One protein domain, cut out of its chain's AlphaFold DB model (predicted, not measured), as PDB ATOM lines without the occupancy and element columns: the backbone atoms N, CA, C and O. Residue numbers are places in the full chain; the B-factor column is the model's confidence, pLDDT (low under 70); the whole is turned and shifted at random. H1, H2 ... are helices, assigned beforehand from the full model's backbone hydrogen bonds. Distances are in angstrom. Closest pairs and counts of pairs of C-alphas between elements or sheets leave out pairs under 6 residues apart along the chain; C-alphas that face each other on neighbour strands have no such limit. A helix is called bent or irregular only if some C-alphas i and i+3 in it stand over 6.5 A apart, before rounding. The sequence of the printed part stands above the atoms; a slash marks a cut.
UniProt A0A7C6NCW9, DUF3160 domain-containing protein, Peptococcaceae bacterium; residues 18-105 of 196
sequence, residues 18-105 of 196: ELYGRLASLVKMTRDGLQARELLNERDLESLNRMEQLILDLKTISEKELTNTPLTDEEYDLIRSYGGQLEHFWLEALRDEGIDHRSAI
ATOM      1  N   GLU A  18       3.106 -50.245 -21.066       97.94
ATOM      2  CA  GLU A  18       3.520 -51.535 -21.621       97.94
ATOM      3  C   GLU A  18       3.384 -51.580 -23.145       97.94
ATOM      4  O   GLU A  18       4.268 -52.122 -23.814       97.94
ATOM      5  N   LEU A  19       2.312 -51.000 -23.696       97.38
ATOM      6  CA  LEU A  19       2.106 -50.893 -25.142       97.38
ATOM      7  C   LEU A  19       3.290 -50.181 -25.801       97.38
ATOM      8  O   LEU A  19       3.909 -50.729 -26.715       97.38
ATOM      9  N   TYR A  20       3.644 -48.998 -25.297       98.31
ATOM     10  CA  TYR A  20       4.748 -48.210 -25.838       98.31
ATOM     11  C   TYR A  20       6.097 -48.912 -25.648       98.31
ATOM     12  O   TYR A  20       6.904 -48.954 -26.572       98.31
ATOM     13  N   GLY A  21       6.336 -49.556 -24.499       98.31
ATOM     14  CA  GLY A  21       7.561 -50.334 -24.279       98.31
ATOM     15  C   GLY A  21       7.732 -51.494 -25.266       98.31
ATOM     16  O   GLY A  21       8.830 -51.719 -25.791       98.31
ATOM     17  N   ARG A  22       6.644 -52.213 -25.570       98.44
ATOM     18  CA  ARG A  22       6.646 -53.286 -26.579       98.44
ATOM     19  C   ARG A  22       6.852 -52.730 -27.986       98.44
ATOM     20  O   ARG A  22       7.634 -53.302 -28.743       98.44
ATOM     21  N   LEU A  23       6.215 -51.608 -28.320       98.00
ATOM     22  CA  LEU A  23       6.358 -50.969 -29.627       98.00
ATOM     23  C   LEU A  23       7.783 -50.434 -29.854       98.00
ATOM     24  O   LEU A  23       8.367 -50.707 -30.899       98.00
ATOM     25  N   ALA A  24       8.386 -49.771 -28.863       98.44
ATOM     26  CA  ALA A  24       9.778 -49.319 -28.937       98.44
ATOM     27  C   ALA A  24      10.734 -50.502 -29.154       98.44
ATOM     28  O   ALA A  24      11.624 -50.448 -30.002       98.44
ATOM     29  N   SER A  25      10.499 -51.609 -28.441       98.44
ATOM     30  CA  SER A  25      11.277 -52.841 -28.612       98.44
ATOM     31  C   SER A  25      11.144 -53.408 -30.028       98.44
ATOM     32  O   SER A  25      12.144 -53.819 -30.612       98.44
ATOM     33  N   LEU A  26       9.938 -53.399 -30.604       98.44
ATOM     34  CA  LEU A  26       9.698 -53.855 -31.975       98.44
ATOM     35  C   LEU A  26      10.449 -52.991 -33.000       98.44
ATOM     36  O   LEU A  26      11.119 -53.532 -33.881       98.44
ATOM     37  N   VAL A  27      10.383 -51.661 -32.871       98.06
ATOM     38  CA  VAL A  27      11.093 -50.721 -33.756       98.06
ATOM     39  C   VAL A  27      12.604 -50.923 -33.666       98.06
ATOM     40  O   VAL A  27      13.268 -51.079 -34.691       98.06
ATOM     41  N   LYS A  28      13.139 -51.037 -32.447       98.44
ATOM     42  CA  LYS A  28      14.548 -51.354 -32.208       98.44
ATOM     43  C   LYS A  28      14.967 -52.668 -32.861       98.44
ATOM     44  O   LYS A  28      15.952 -52.703 -33.592       98.44
ATOM     45  N   MET A  29      14.215 -53.746 -32.633       98.44
ATOM     46  CA  MET A  29      14.508 -55.057 -33.223       98.44
ATOM     47  C   MET A  29      14.462 -55.022 -34.754       98.44
ATOM     48  O   MET A  29      15.256 -55.699 -35.407       98.44
ATOM     49  N   THR A  30      13.563 -54.218 -35.323       97.62
ATOM     50  CA  THR A  30      13.442 -54.018 -36.772       97.62
ATOM     51  C   THR A  30      14.674 -53.304 -37.322       97.62
ATOM     52  O   THR A  30      15.313 -53.812 -38.244       97.62
ATOM     53  N   ARG A  31      15.069 -52.184 -36.703       98.06
ATOM     54  CA  ARG A  31      16.287 -51.440 -37.045       98.06
ATOM     55  C   ARG A  31      17.521 -52.330 -36.978       98.06
ATOM     56  O   ARG A  31      18.228 -52.471 -37.974       98.06
ATOM     57  N   ASP A  32      17.752 -52.960 -35.829       98.06
ATOM     58  CA  ASP A  32      18.939 -53.777 -35.580       98.06
ATOM     59  C   ASP A  32      18.986 -54.970 -36.560       98.06
ATOM     60  O   ASP A  32      20.039 -55.312 -37.101       98.06
ATOM     61  N   GLY A  33      17.828 -55.581 -36.844       98.06
ATOM     62  CA  GLY A  33      17.698 -56.703 -37.771       98.06
ATOM     63  C   GLY A  33      17.981 -56.346 -39.233       98.06
ATOM     64  O   GLY A  33      18.661 -57.121 -39.914       98.06
ATOM     65  N   LEU A  34      17.481 -55.202 -39.711       97.75
ATOM     66  CA  LEU A  34      17.723 -54.712 -41.072       97.75
ATOM     67  C   LEU A  34      19.163 -54.219 -41.238       97.75
ATOM     68  O   LEU A  34      19.820 -54.568 -42.219       97.75
ATOM     69  N   GLN A  35      19.688 -53.489 -40.250       97.31
ATOM     70  CA  GLN A  35      21.063 -52.994 -40.259       97.31
ATOM     71  C   GLN A  35      22.078 -54.142 -40.291       97.31
ATOM     72  O   GLN A  35      22.995 -54.126 -41.107       97.31
ATOM     73  N   ALA A  36      21.889 -55.179 -39.470       98.06
ATOM     74  CA  ALA A  36      22.769 -56.352 -39.452       98.06
ATOM     75  C   ALA A  36      22.778 -57.144 -40.775       98.06
ATOM     76  O   ALA A  36      23.654 -57.980 -40.985       98.06
ATOM     77  N   ARG A  37      21.788 -56.916 -41.646       97.88
ATOM     78  CA  ARG A  37      21.661 -57.540 -42.971       97.88
ATOM     79  C   ARG A  37      22.029 -56.595 -44.110       97.88
ATOM     80  O   ARG A  37      21.851 -56.979 -45.259       97.88
ATOM     81  N   GLU A  38      22.500 -55.388 -43.797       97.19
ATOM     82  CA  GLU A  38      22.814 -54.346 -44.785       97.19
ATOM     83  C   GLU A  38      21.598 -53.979 -45.664       97.19
ATOM     84  O   GLU A  38      21.737 -53.572 -46.812       97.19
ATOM     85  N   LEU A  39      20.384 -54.119 -45.109       96.62
ATOM     86  CA  LEU A  39      19.109 -53.811 -45.773       96.62
ATOM     87  C   LEU A  39      18.544 -52.442 -45.377       96.62
ATOM     88  O   LEU A  39      17.406 -52.131 -45.712       96.62
ATOM     89  N   LEU A  40      19.307 -51.652 -44.622       95.31
ATOM     90  CA  LEU A  40      18.867 -50.371 -44.086       95.31
ATOM     91  C   LEU A  40      19.781 -49.262 -44.598       95.31
ATOM     92  O   LEU A  40      20.986 -49.286 -44.345       95.31
ATOM     93  N   ASN A  41      19.209 -48.297 -45.316       93.38
ATOM     94  CA  ASN A  41      19.934 -47.089 -45.697       93.38
ATOM     95  C   ASN A  41      19.994 -46.097 -44.515       93.38
ATOM     96  O   ASN A  41      19.313 -46.263 -43.501       93.38
ATOM     97  N   GLU A  42      20.819 -45.053 -44.634       93.88
ATOM     98  CA  GLU A  42      21.025 -44.067 -43.560       93.88
ATOM     99  C   GLU A  42      19.739 -43.323 -43.163       93.88
ATOM    100  O   GLU A  42      19.526 -43.052 -41.984       93.88
ATOM    101  N   ARG A  43      18.853 -43.031 -44.120       91.38
ATOM    102  CA  ARG A  43      17.610 -42.291 -43.858       91.38
ATOM    103  C   ARG A  43      16.573 -43.134 -43.132       91.38
ATOM    104  O   ARG A  43      15.949 -42.654 -42.186       91.38
ATOM    105  N   ASP A  44      16.419 -44.393 -43.525       93.12
ATOM    106  CA  ASP A  44      15.527 -45.329 -42.841       93.12
ATOM    107  C   ASP A  44      16.041 -45.624 -41.430       93.12
ATOM    108  O   ASP A  44      15.260 -45.713 -40.483       93.12
ATOM    109  N   LEU A  45      17.367 -45.697 -41.258       95.69
ATOM    110  CA  LEU A  45      17.997 -45.789 -39.944       95.69
ATOM    111  C   LEU A  45      17.656 -44.576 -39.068       95.69
ATOM    112  O   LEU A  45      17.249 -44.748 -37.918       95.69
ATOM    113  N   GLU A  46      17.787 -43.358 -39.595       95.25
ATOM    114  CA  GLU A  46      17.389 -42.138 -38.884       95.25
ATOM    115  C   GLU A  46      15.893 -42.121 -38.548       95.25
ATOM    116  O   GLU A  46      15.525 -41.769 -37.426       95.25
ATOM    117  N   SER A  47      15.035 -42.546 -39.476       95.31
ATOM    118  CA  SER A  47      13.585 -42.616 -39.267       95.31
ATOM    119  C   SER A  47      13.217 -43.613 -38.169       95.31
ATOM    120  O   SER A  47      12.457 -43.272 -37.265       95.31
ATOM    121  N   LEU A  48      13.811 -44.810 -38.168       96.62
ATOM    122  CA  LEU A  48      13.594 -45.801 -37.109       96.62
ATOM    123  C   LEU A  48      14.127 -45.323 -35.750       96.62
ATOM    124  O   LEU A  48      13.475 -45.549 -34.734       96.62
ATOM    125  N   ASN A  49      15.263 -44.616 -35.718       97.38
ATOM    126  CA  ASN A  49      15.777 -44.002 -34.488       97.38
ATOM    127  C   ASN A  49      14.819 -42.938 -33.935       97.38
ATOM    128  O   ASN A  49      14.527 -42.931 -32.740       97.38
ATOM    129  N   ARG A  50      14.305 -42.050 -34.797       96.62
ATOM    130  CA  ARG A  50      13.320 -41.026 -34.408       96.62
ATOM    131  C   ARG A  50      12.023 -41.658 -33.917       96.62
ATOM    132  O   ARG A  50      11.464 -41.195 -32.929       96.62
ATOM    133  N   MET A  51      11.563 -42.715 -34.583       97.44
ATOM    134  CA  MET A  51      10.362 -43.444 -34.189       97.44
ATOM    135  C   MET A  51      10.543 -44.108 -32.822       97.44
ATOM    136  O   MET A  51       9.683 -43.944 -31.961       97.44
ATOM    137  N   GLU A  52      11.666 -44.800 -32.586       98.19
ATOM    138  CA  GLU A  52      11.974 -45.388 -31.274       98.19
ATOM    139  C   GLU A  52      11.977 -44.314 -30.178       98.19
ATOM    140  O   GLU A  52      11.327 -44.505 -29.151       98.19
ATOM    141  N   GLN A  53      12.639 -43.175 -30.412       98.12
ATOM    142  CA  GLN A  53      12.685 -42.077 -29.445       98.12
ATOM    143  C   GLN A  53      11.288 -41.524 -29.142       98.12
ATOM    144  O   GLN A  53      10.916 -41.444 -27.975       98.12
ATOM    145  N   LEU A  54      10.484 -41.237 -30.171       98.06
ATOM    146  CA  LEU A  54       9.111 -40.760 -29.997       98.06
ATOM    147  C   LEU A  54       8.281 -41.730 -29.144       98.06
ATOM    148  O   LEU A  54       7.565 -41.310 -28.241       98.06
ATOM    149  N   ILE A  55       8.381 -43.036 -29.403       98.25
ATOM    150  CA  ILE A  55       7.644 -44.047 -28.637       98.25
ATOM    151  C   ILE A  55       8.125 -44.103 -27.180       98.25
ATOM    152  O   ILE A  55       7.309 -44.277 -26.275       98.25
ATOM    153  N   LEU A  56       9.429 -43.961 -26.930       98.62
ATOM    154  CA  LEU A  56       9.982 -43.913 -25.572       98.62
ATOM    155  C   LEU A  56       9.551 -42.651 -24.813       98.62
ATOM    156  O   LEU A  56       9.286 -42.726 -23.609       98.62
ATOM    157  N   ASP A  57       9.417 -41.522 -25.503       98.38
ATOM    158  CA  ASP A  57       8.886 -40.289 -24.922       98.38
ATOM    159  C   ASP A  57       7.399 -40.461 -24.573       98.38
ATOM    160  O   ASP A  57       6.995 -40.200 -23.441       98.38
ATOM    161  N   LEU A  58       6.597 -41.035 -25.480       98.31
ATOM    162  CA  LEU A  58       5.193 -41.380 -25.210       98.31
ATOM    163  C   LEU A  58       5.048 -42.374 -24.053       98.31
ATOM    164  O   LEU A  58       4.150 -42.225 -23.229       98.31
ATOM    165  N   LYS A  59       5.948 -43.360 -23.940       98.56
ATOM    166  CA  LYS A  59       6.001 -44.267 -22.784       98.56
ATOM    167  C   LYS A  59       6.221 -43.489 -21.490       98.56
ATOM    168  O   LYS A  59       5.524 -43.739 -20.512       98.56
ATOM    169  N   THR A  60       7.181 -42.567 -21.483       98.50
ATOM    170  CA  THR A  60       7.506 -41.748 -20.306       98.50
ATOM    171  C   THR A  60       6.309 -40.895 -19.889       98.50
ATOM    172  O   THR A  60       5.947 -40.871 -18.713       98.50
ATOM    173  N   ILE A  61       5.641 -40.260 -20.856       97.81
ATOM    174  CA  ILE A  61       4.413 -39.493 -20.628       97.81
ATOM    175  C   ILE A  61       3.309 -40.402 -20.070       97.81
ATOM    176  O   ILE A  61       2.700 -40.079 -19.057       97.81
ATOM    177  N   SER A  62       3.102 -41.574 -20.669       97.38
ATOM    178  CA  SER A  62       2.115 -42.565 -20.230       97.38
ATOM    179  C   SER A  62       2.333 -43.015 -18.773       97.38
ATOM    180  O   SER A  62       1.381 -43.121 -18.001       97.38
ATOM    181  N   GLU A  63       3.589 -43.217 -18.351       97.94
ATOM    182  CA  GLU A  63       3.943 -43.531 -16.955       97.94
ATOM    183  C   GLU A  63       3.636 -42.369 -16.001       97.94
ATOM    184  O   GLU A  63       3.146 -42.584 -14.887       97.94
ATOM    185  N   LYS A  64       3.904 -41.132 -16.430       96.00
ATOM    186  CA  LYS A  64       3.591 -39.932 -15.648       96.00
ATOM    187  C   LYS A  64       2.086 -39.745 -15.482       96.00
ATOM    188  O   LYS A  64       1.632 -39.587 -14.351       96.00
ATOM    189  N   GLU A  65       1.322 -39.863 -16.562       94.44
ATOM    190  CA  GLU A  65      -0.139 -39.751 -16.541       94.44
ATOM    191  C   GLU A  65      -0.771 -40.822 -15.640       94.44
ATOM    192  O   GLU A  65      -1.597 -40.512 -14.779       94.44
ATOM    193  N   LEU A  66      -0.307 -42.076 -15.733       93.50
ATOM    194  CA  LEU A  66      -0.774 -43.172 -14.874       93.50
ATOM    195  C   LEU A  66      -0.487 -42.922 -13.381       93.50
ATOM    196  O   LEU A  66      -1.248 -43.349 -12.509       93.50
ATOM    197  N   THR A  67       0.616 -42.236 -13.071       93.50
ATOM    198  CA  THR A  67       1.046 -41.942 -11.694       93.50
ATOM    199  C   THR A  67       0.612 -40.564 -11.191       93.50
ATOM    200  O   THR A  67       0.956 -40.202 -10.066       93.50
ATOM    201  N   ASN A  68      -0.182 -39.814 -11.968       90.75
ATOM    202  CA  ASN A  68      -0.556 -38.418 -11.696       90.75
ATOM    203  C   ASN A  68       0.658 -37.493 -11.476       90.75
ATOM    204  O   ASN A  68       0.606 -36.549 -10.683       90.75
ATOM    205  N   THR A  69       1.764 -37.777 -12.160       93.25
ATOM    206  CA  THR A  69       2.940 -36.909 -12.184       93.25
ATOM    207  C   THR A  69       2.734 -35.834 -13.253       93.25
ATOM    208  O   THR A  69       2.469 -36.191 -14.398       93.25
ATOM    209  N   PRO A  70       2.873 -34.533 -12.934       92.44
ATOM    210  CA  PRO A  70       2.738 -33.476 -13.932       92.44
ATOM    211  C   PRO A  70       3.737 -33.621 -15.089       92.44
ATOM    212  O   PRO A  70       4.915 -33.926 -14.864       92.44
ATOM    213  N   LEU A  71       3.266 -33.364 -16.310       94.94
ATOM    214  CA  LEU A  71       4.112 -33.274 -17.501       94.94
ATOM    215  C   LEU A  71       4.843 -31.925 -17.570       94.94
ATOM    216  O   LEU A  71       4.381 -30.931 -17.003       94.94
ATOM    217  N   THR A  72       5.979 -31.892 -18.263       95.69
ATOM    218  CA  THR A  72       6.689 -30.646 -18.591       95.69
ATOM    219  C   THR A  72       6.089 -29.967 -19.823       95.69
ATOM    220  O   THR A  72       5.329 -30.579 -20.578       95.69
ATOM    221  N   ASP A  73       6.444 -28.701 -20.051       94.88
ATOM    222  CA  ASP A  73       5.996 -27.959 -21.235       94.88
ATOM    223  C   ASP A  73       6.463 -28.647 -22.531       94.88
ATOM    224  O   ASP A  73       5.686 -28.788 -23.472       94.88
ATOM    225  N   GLU A  74       7.686 -29.186 -22.552       96.62
ATOM    226  CA  GLU A  74       8.229 -29.924 -23.698       96.62
ATOM    227  C   GLU A  74       7.467 -31.227 -23.983       96.62
ATOM    228  O   GLU A  74       7.324 -31.628 -25.138       96.62
ATOM    229  N   GLU A  75       6.960 -31.894 -22.946       97.19
ATOM    230  CA  GLU A  75       6.143 -33.102 -23.097       97.19
ATOM    231  C   GLU A  75       4.769 -32.766 -23.685       97.19
ATOM    232  O   GLU A  75       4.303 -33.455 -24.592       97.19
ATOM    233  N   TYR A  76       4.150 -31.662 -23.254       95.62
ATOM    234  CA  TYR A  76       2.934 -31.163 -23.899       95.62
ATOM    235  C   TYR A  76       3.190 -30.707 -25.345       95.62
ATOM    236  O   TYR A  76       2.360 -30.963 -26.220       95.62
ATOM    237  N   ASP A  77       4.342 -30.093 -25.627       95.94
ATOM    238  CA  ASP A  77       4.767 -29.728 -26.983       95.94
ATOM    239  C   ASP A  77       4.950 -30.950 -27.888       95.94
ATOM    240  O   ASP A  77       4.557 -30.925 -29.063       95.94
ATOM    241  N   LEU A  78       5.477 -32.049 -27.345       97.12
ATOM    242  CA  LEU A  78       5.578 -33.319 -28.056       97.12
ATOM    243  C   LEU A  78       4.192 -33.873 -28.410       97.12
ATOM    244  O   LEU A  78       3.966 -34.238 -29.564       97.12
ATOM    245  N   ILE A  79       3.240 -33.869 -27.470       95.56
ATOM    246  CA  ILE A  79       1.863 -34.316 -27.744       95.56
ATOM    247  C   ILE A  79       1.218 -33.431 -28.817       95.56
ATOM    248  O   ILE A  79       0.650 -33.938 -29.784       95.56
ATOM    249  N   ARG A  80       1.350 -32.103 -28.698       93.88
ATOM    250  CA  ARG A  80       0.784 -31.145 -29.659       93.88
ATOM    251  C   ARG A  80       1.349 -31.327 -31.067       93.88
ATOM    252  O   ARG A  80       0.627 -31.179 -32.050       93.88
ATOM    253  N   SER A  81       2.637 -31.644 -31.178       94.38
ATOM    254  CA  SER A  81       3.319 -31.835 -32.463       94.38
ATOM    255  C   SER A  81       3.220 -33.262 -33.019       94.38
ATOM    256  O   SER A  81       3.668 -33.496 -34.145       94.38
ATOM    257  N   TYR A  82       2.594 -34.196 -32.292       93.88
ATOM    258  CA  TYR A  82       2.529 -35.618 -32.643       93.88
ATOM    259  C   TYR A  82       1.993 -35.874 -34.057       93.88
ATOM    260  O   TYR A  82       2.584 -36.651 -34.809       93.88
ATOM    261  N   GLY A  83       0.935 -35.165 -34.468       91.56
ATOM    262  CA  GLY A  83       0.386 -35.280 -35.824       91.56
ATOM    263  C   GLY A  83       1.412 -34.946 -36.915       91.56
ATOM    264  O   GLY A  83       1.508 -35.661 -37.907       91.56
ATOM    265  N   GLY A  84       2.242 -33.923 -36.696       92.12
ATOM    266  CA  GLY A  84       3.328 -33.566 -37.613       92.12
ATOM    267  C   GLY A  84       4.469 -34.586 -37.625       92.12
ATOM    268  O   GLY A  84       5.068 -34.822 -38.672       92.12
ATOM    269  N   GLN A  85       4.748 -35.240 -36.490       92.81
ATOM    270  CA  GLN A  85       5.726 -36.334 -36.437       92.81
ATOM    271  C   GLN A  85       5.258 -37.537 -37.270       92.81
ATOM    272  O   GLN A  85       6.031 -38.077 -38.060       92.81
ATOM    273  N   LEU A  86       3.985 -37.932 -37.141       91.81
ATOM    274  CA  LEU A  86       3.406 -39.018 -37.940       91.81
ATOM    275  C   LEU A  86       3.400 -38.701 -39.436       91.81
ATOM    276  O   LEU A  86       3.741 -39.550 -40.256       91.81
ATOM    277  N   GLU A  87       3.047 -37.470 -39.783       90.50
ATOM    278  CA  GLU A  87       3.046 -36.987 -41.160       90.50
ATOM    279  C   GLU A  87       4.451 -37.038 -41.787       90.50
ATOM    280  O   GLU A  87       4.607 -37.490 -42.921       90.50
ATOM    281  N   HIS A  88       5.488 -36.670 -41.029       90.69
ATOM    282  CA  HIS A  88       6.876 -36.810 -41.471       90.69
ATOM    283  C   HIS A  88       7.242 -38.276 -41.753       90.69
ATOM    284  O   HIS A  88       7.824 -38.568 -42.795       90.69
ATOM    285  N   PHE A  89       6.887 -39.214 -40.865       92.19
ATOM    286  CA  PHE A  89       7.137 -40.642 -41.115       92.19
ATOM    287  C   PHE A  89       6.402 -41.155 -42.353       92.19
ATOM    288  O   PHE A  89       6.963 -41.942 -43.110       92.19
ATOM    289  N   TRP A  90       5.169 -40.700 -42.569       90.62
ATOM    290  CA  TRP A  90       4.383 -41.066 -43.742       90.62
ATOM    291  C   TRP A  90       5.037 -40.593 -45.048       90.62
ATOM    292  O   TRP A  90       5.142 -41.372 -45.994       90.62
ATOM    293  N   LEU A  91       5.535 -39.352 -45.083       89.88
ATOM    294  CA  LEU A  91       6.257 -38.814 -46.240       89.88
ATOM    295  C   LEU A  91       7.561 -39.572 -46.508       89.88
ATOM    296  O   LEU A  91       7.822 -39.934 -47.652       89.88
ATOM    297  N   GLU A  92       8.362 -39.845 -45.473       89.62
ATOM    298  CA  GLU A  92       9.613 -40.595 -45.650       89.62
ATOM    299  C   GLU A  92       9.352 -42.024 -46.151       89.62
ATOM    300  O   GLU A  92      10.026 -42.475 -47.073       89.62
ATOM    301  N   ALA A  93       8.328 -42.707 -45.624       88.69
ATOM    302  CA  ALA A  93       7.998 -44.077 -46.018       88.69
ATOM    303  C   ALA A  93       7.506 -44.201 -47.472       88.69
ATOM    304  O   ALA A  93       7.750 -45.220 -48.114       88.69
ATOM    305  N   LEU A  94       6.811 -43.187 -47.997       88.62
ATOM    306  CA  LEU A  94       6.218 -43.216 -49.344       88.62
ATOM    307  C   LEU A  94       7.013 -42.427 -50.384       88.62
ATOM    308  O   LEU A  94       6.585 -42.261 -51.530       88.62
ATOM    309  N   ARG A  95       8.193 -41.949 -50.008       86.00
ATOM    310  CA  ARG A  95       9.046 -41.154 -50.881       86.00
ATOM    311  C   ARG A  95       9.412 -41.874 -52.177       86.00
ATOM    312  O   ARG A  95       9.409 -41.255 -53.241       86.00
ATOM    313  N   ASP A  96       9.708 -43.169 -52.101       86.56
ATOM    314  CA  ASP A  96      10.078 -43.979 -53.269       86.56
ATOM    315  C   ASP A  96       8.892 -44.210 -54.224       86.56
ATOM    316  O   ASP A  96       9.087 -44.518 -55.400       86.56
ATOM    317  N   GLU A  97       7.662 -43.969 -53.757       85.62
ATOM    318  CA  GLU A  97       6.452 -43.912 -54.585       85.62
ATOM    319  C   GLU A  97       6.226 -42.526 -55.221       85.62
ATOM    320  O   GLU A  97       5.199 -42.289 -55.860       85.62
ATOM    321  N   GLY A  98       7.176 -41.598 -55.061       84.12
ATOM    322  CA  GLY A  98       7.106 -40.243 -55.601       84.12
ATOM    323  C   GLY A  98       6.260 -39.277 -54.770       84.12
ATOM    324  O   GLY A  98       5.868 -38.232 -55.286       84.12
ATOM    325  N   ILE A  99       5.965 -39.605 -53.508       84.19
ATOM    326  CA  ILE A  99       5.256 -38.700 -52.600       84.19
ATOM    327  C   ILE A  99       6.257 -37.786 -51.896       84.19
ATOM    328  O   ILE A  99       7.083 -38.240 -51.113       84.19
ATOM    329  N   ASP A 100       6.148 -36.481 -52.136       81.81
ATOM    330  CA  ASP A 100       6.985 -35.460 -51.496       81.81
ATOM    331  C   ASP A 100       6.178 -34.354 -50.792       81.81
ATOM    332  O   ASP A 100       6.754 -33.452 -50.180       81.81
ATOM    333  N   HIS A 101       4.843 -34.418 -50.849       85.81
ATOM    334  CA  HIS A 101       3.969 -33.390 -50.301       85.81
ATOM    335  C   HIS A 101       2.689 -33.960 -49.680       85.81
ATOM    336  O   HIS A 101       2.078 -34.908 -50.170       85.81
ATOM    337  N   ARG A 102       2.217 -33.291 -48.625       78.94
ATOM    338  CA  ARG A 102       1.049 -33.677 -47.806       78.94
ATOM    339  C   ARG A 102      -0.260 -33.758 -48.572       78.94
ATOM    340  O   ARG A 102      -1.185 -34.447 -48.168       78.94
ATOM    341  N   SER A 103      -0.348 -33.053 -49.694       83.00
ATOM    342  CA  SER A 103      -1.515 -33.108 -50.578       83.00
ATOM    343  C   SER A 103      -1.755 -34.508 -51.142       83.00
ATOM    344  O   SER A 103      -2.887 -34.814 -51.490       83.00
ATOM    345  N   ALA A 104      -0.743 -35.380 -51.179       81.81
ATOM    346  CA  ALA A 104      -0.923 -36.768 -51.595       81.81
ATOM    347  C   ALA A 104      -1.844 -37.578 -50.656       81.81
ATOM    348  O   ALA A 104      -2.311 -38.644 -51.049       81.81
ATOM    349  N   ILE A 105      -2.150 -37.075 -49.448       77.00
ATOM    350  CA  ILE A 105      -3.153 -37.667 -48.545       77.00
ATOM    351  C   ILE A 105      -4.547 -37.668 -49.197       77.00
ATOM    352  O   ILE A 105      -5.320 -38.595 -48.978       77.00
TER     353      ILE A 105
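Overview. This is residues 18 to 105 of the 196 residues of the protein "DUF3160 domain-containing protein" of Peptococcaceae bacterium (UniProt A0A7C6NCW9). Three long helices, H1, H2 and H3, run back and forth side by side in a loose, flat row. H2 is in the middle, packed closely along H1 and meeting the kinked H3 at few places, and tiny H4 lies beyond H3. The printed part has 88 residues, with four named helices in the order H1, H2, H3, H4 and no named strand; the class is all helix. The whole is loose, with a radius of gyration of the C-alphas of 15.0 A and spans of 43 by 35 by 17 A.

Arrangement. H1, residues 18 to 35, and H2, residues 42 to 66, form a helical hairpin and touch closest at the C-alphas of Ala 24 and Glu 52, 5.1 A apart. They run opposite ways at a shallow tilt of 14 degrees. H2 and H3, residues 73 to 97, form a second helical hairpin, opposite ways at a shallow tilt of 31 degrees. They touch with 4 pairs of C-alphas within 8 A, the closest being Ser 47 and Phe 89, 7.0 A. H1 and H3 are apart. H4, residues 102 to 105, is close to H3 but not clearly touching, closest at the C-alphas of Leu 91 and Arg 102, 7.5 A. H4 is apart from H1 and H2. In H1 and H2 every O i to N i+4 pair is within hydrogen-bond range, in H3 17 of 21 are, and H4 is too short for such a pair.

Along the chain. H1 begins at C-alpha 18 (3.520, -51.535, -21.621) and spans 25.6 A. H2 spans 36.0 A. H3 spans 37.0 A, has a kink of 50 degrees near residue 81, and is irregular: C-alphas 93 and 96 are 7.5 A apart. H4 ends at C-alpha 105 (-3.153, -37.667, -48.545).

Size, cuts and confidence. The two C-alphas farthest apart are those of Asn 68 and Gly 98, 44.6 A. The printed part has no cut; the link from H3 to H4 is tight, and those from H1 to H2 and H2 to H3 are short. The mean pLDDT of the printed part is 94.1, and no printed residue is under 70.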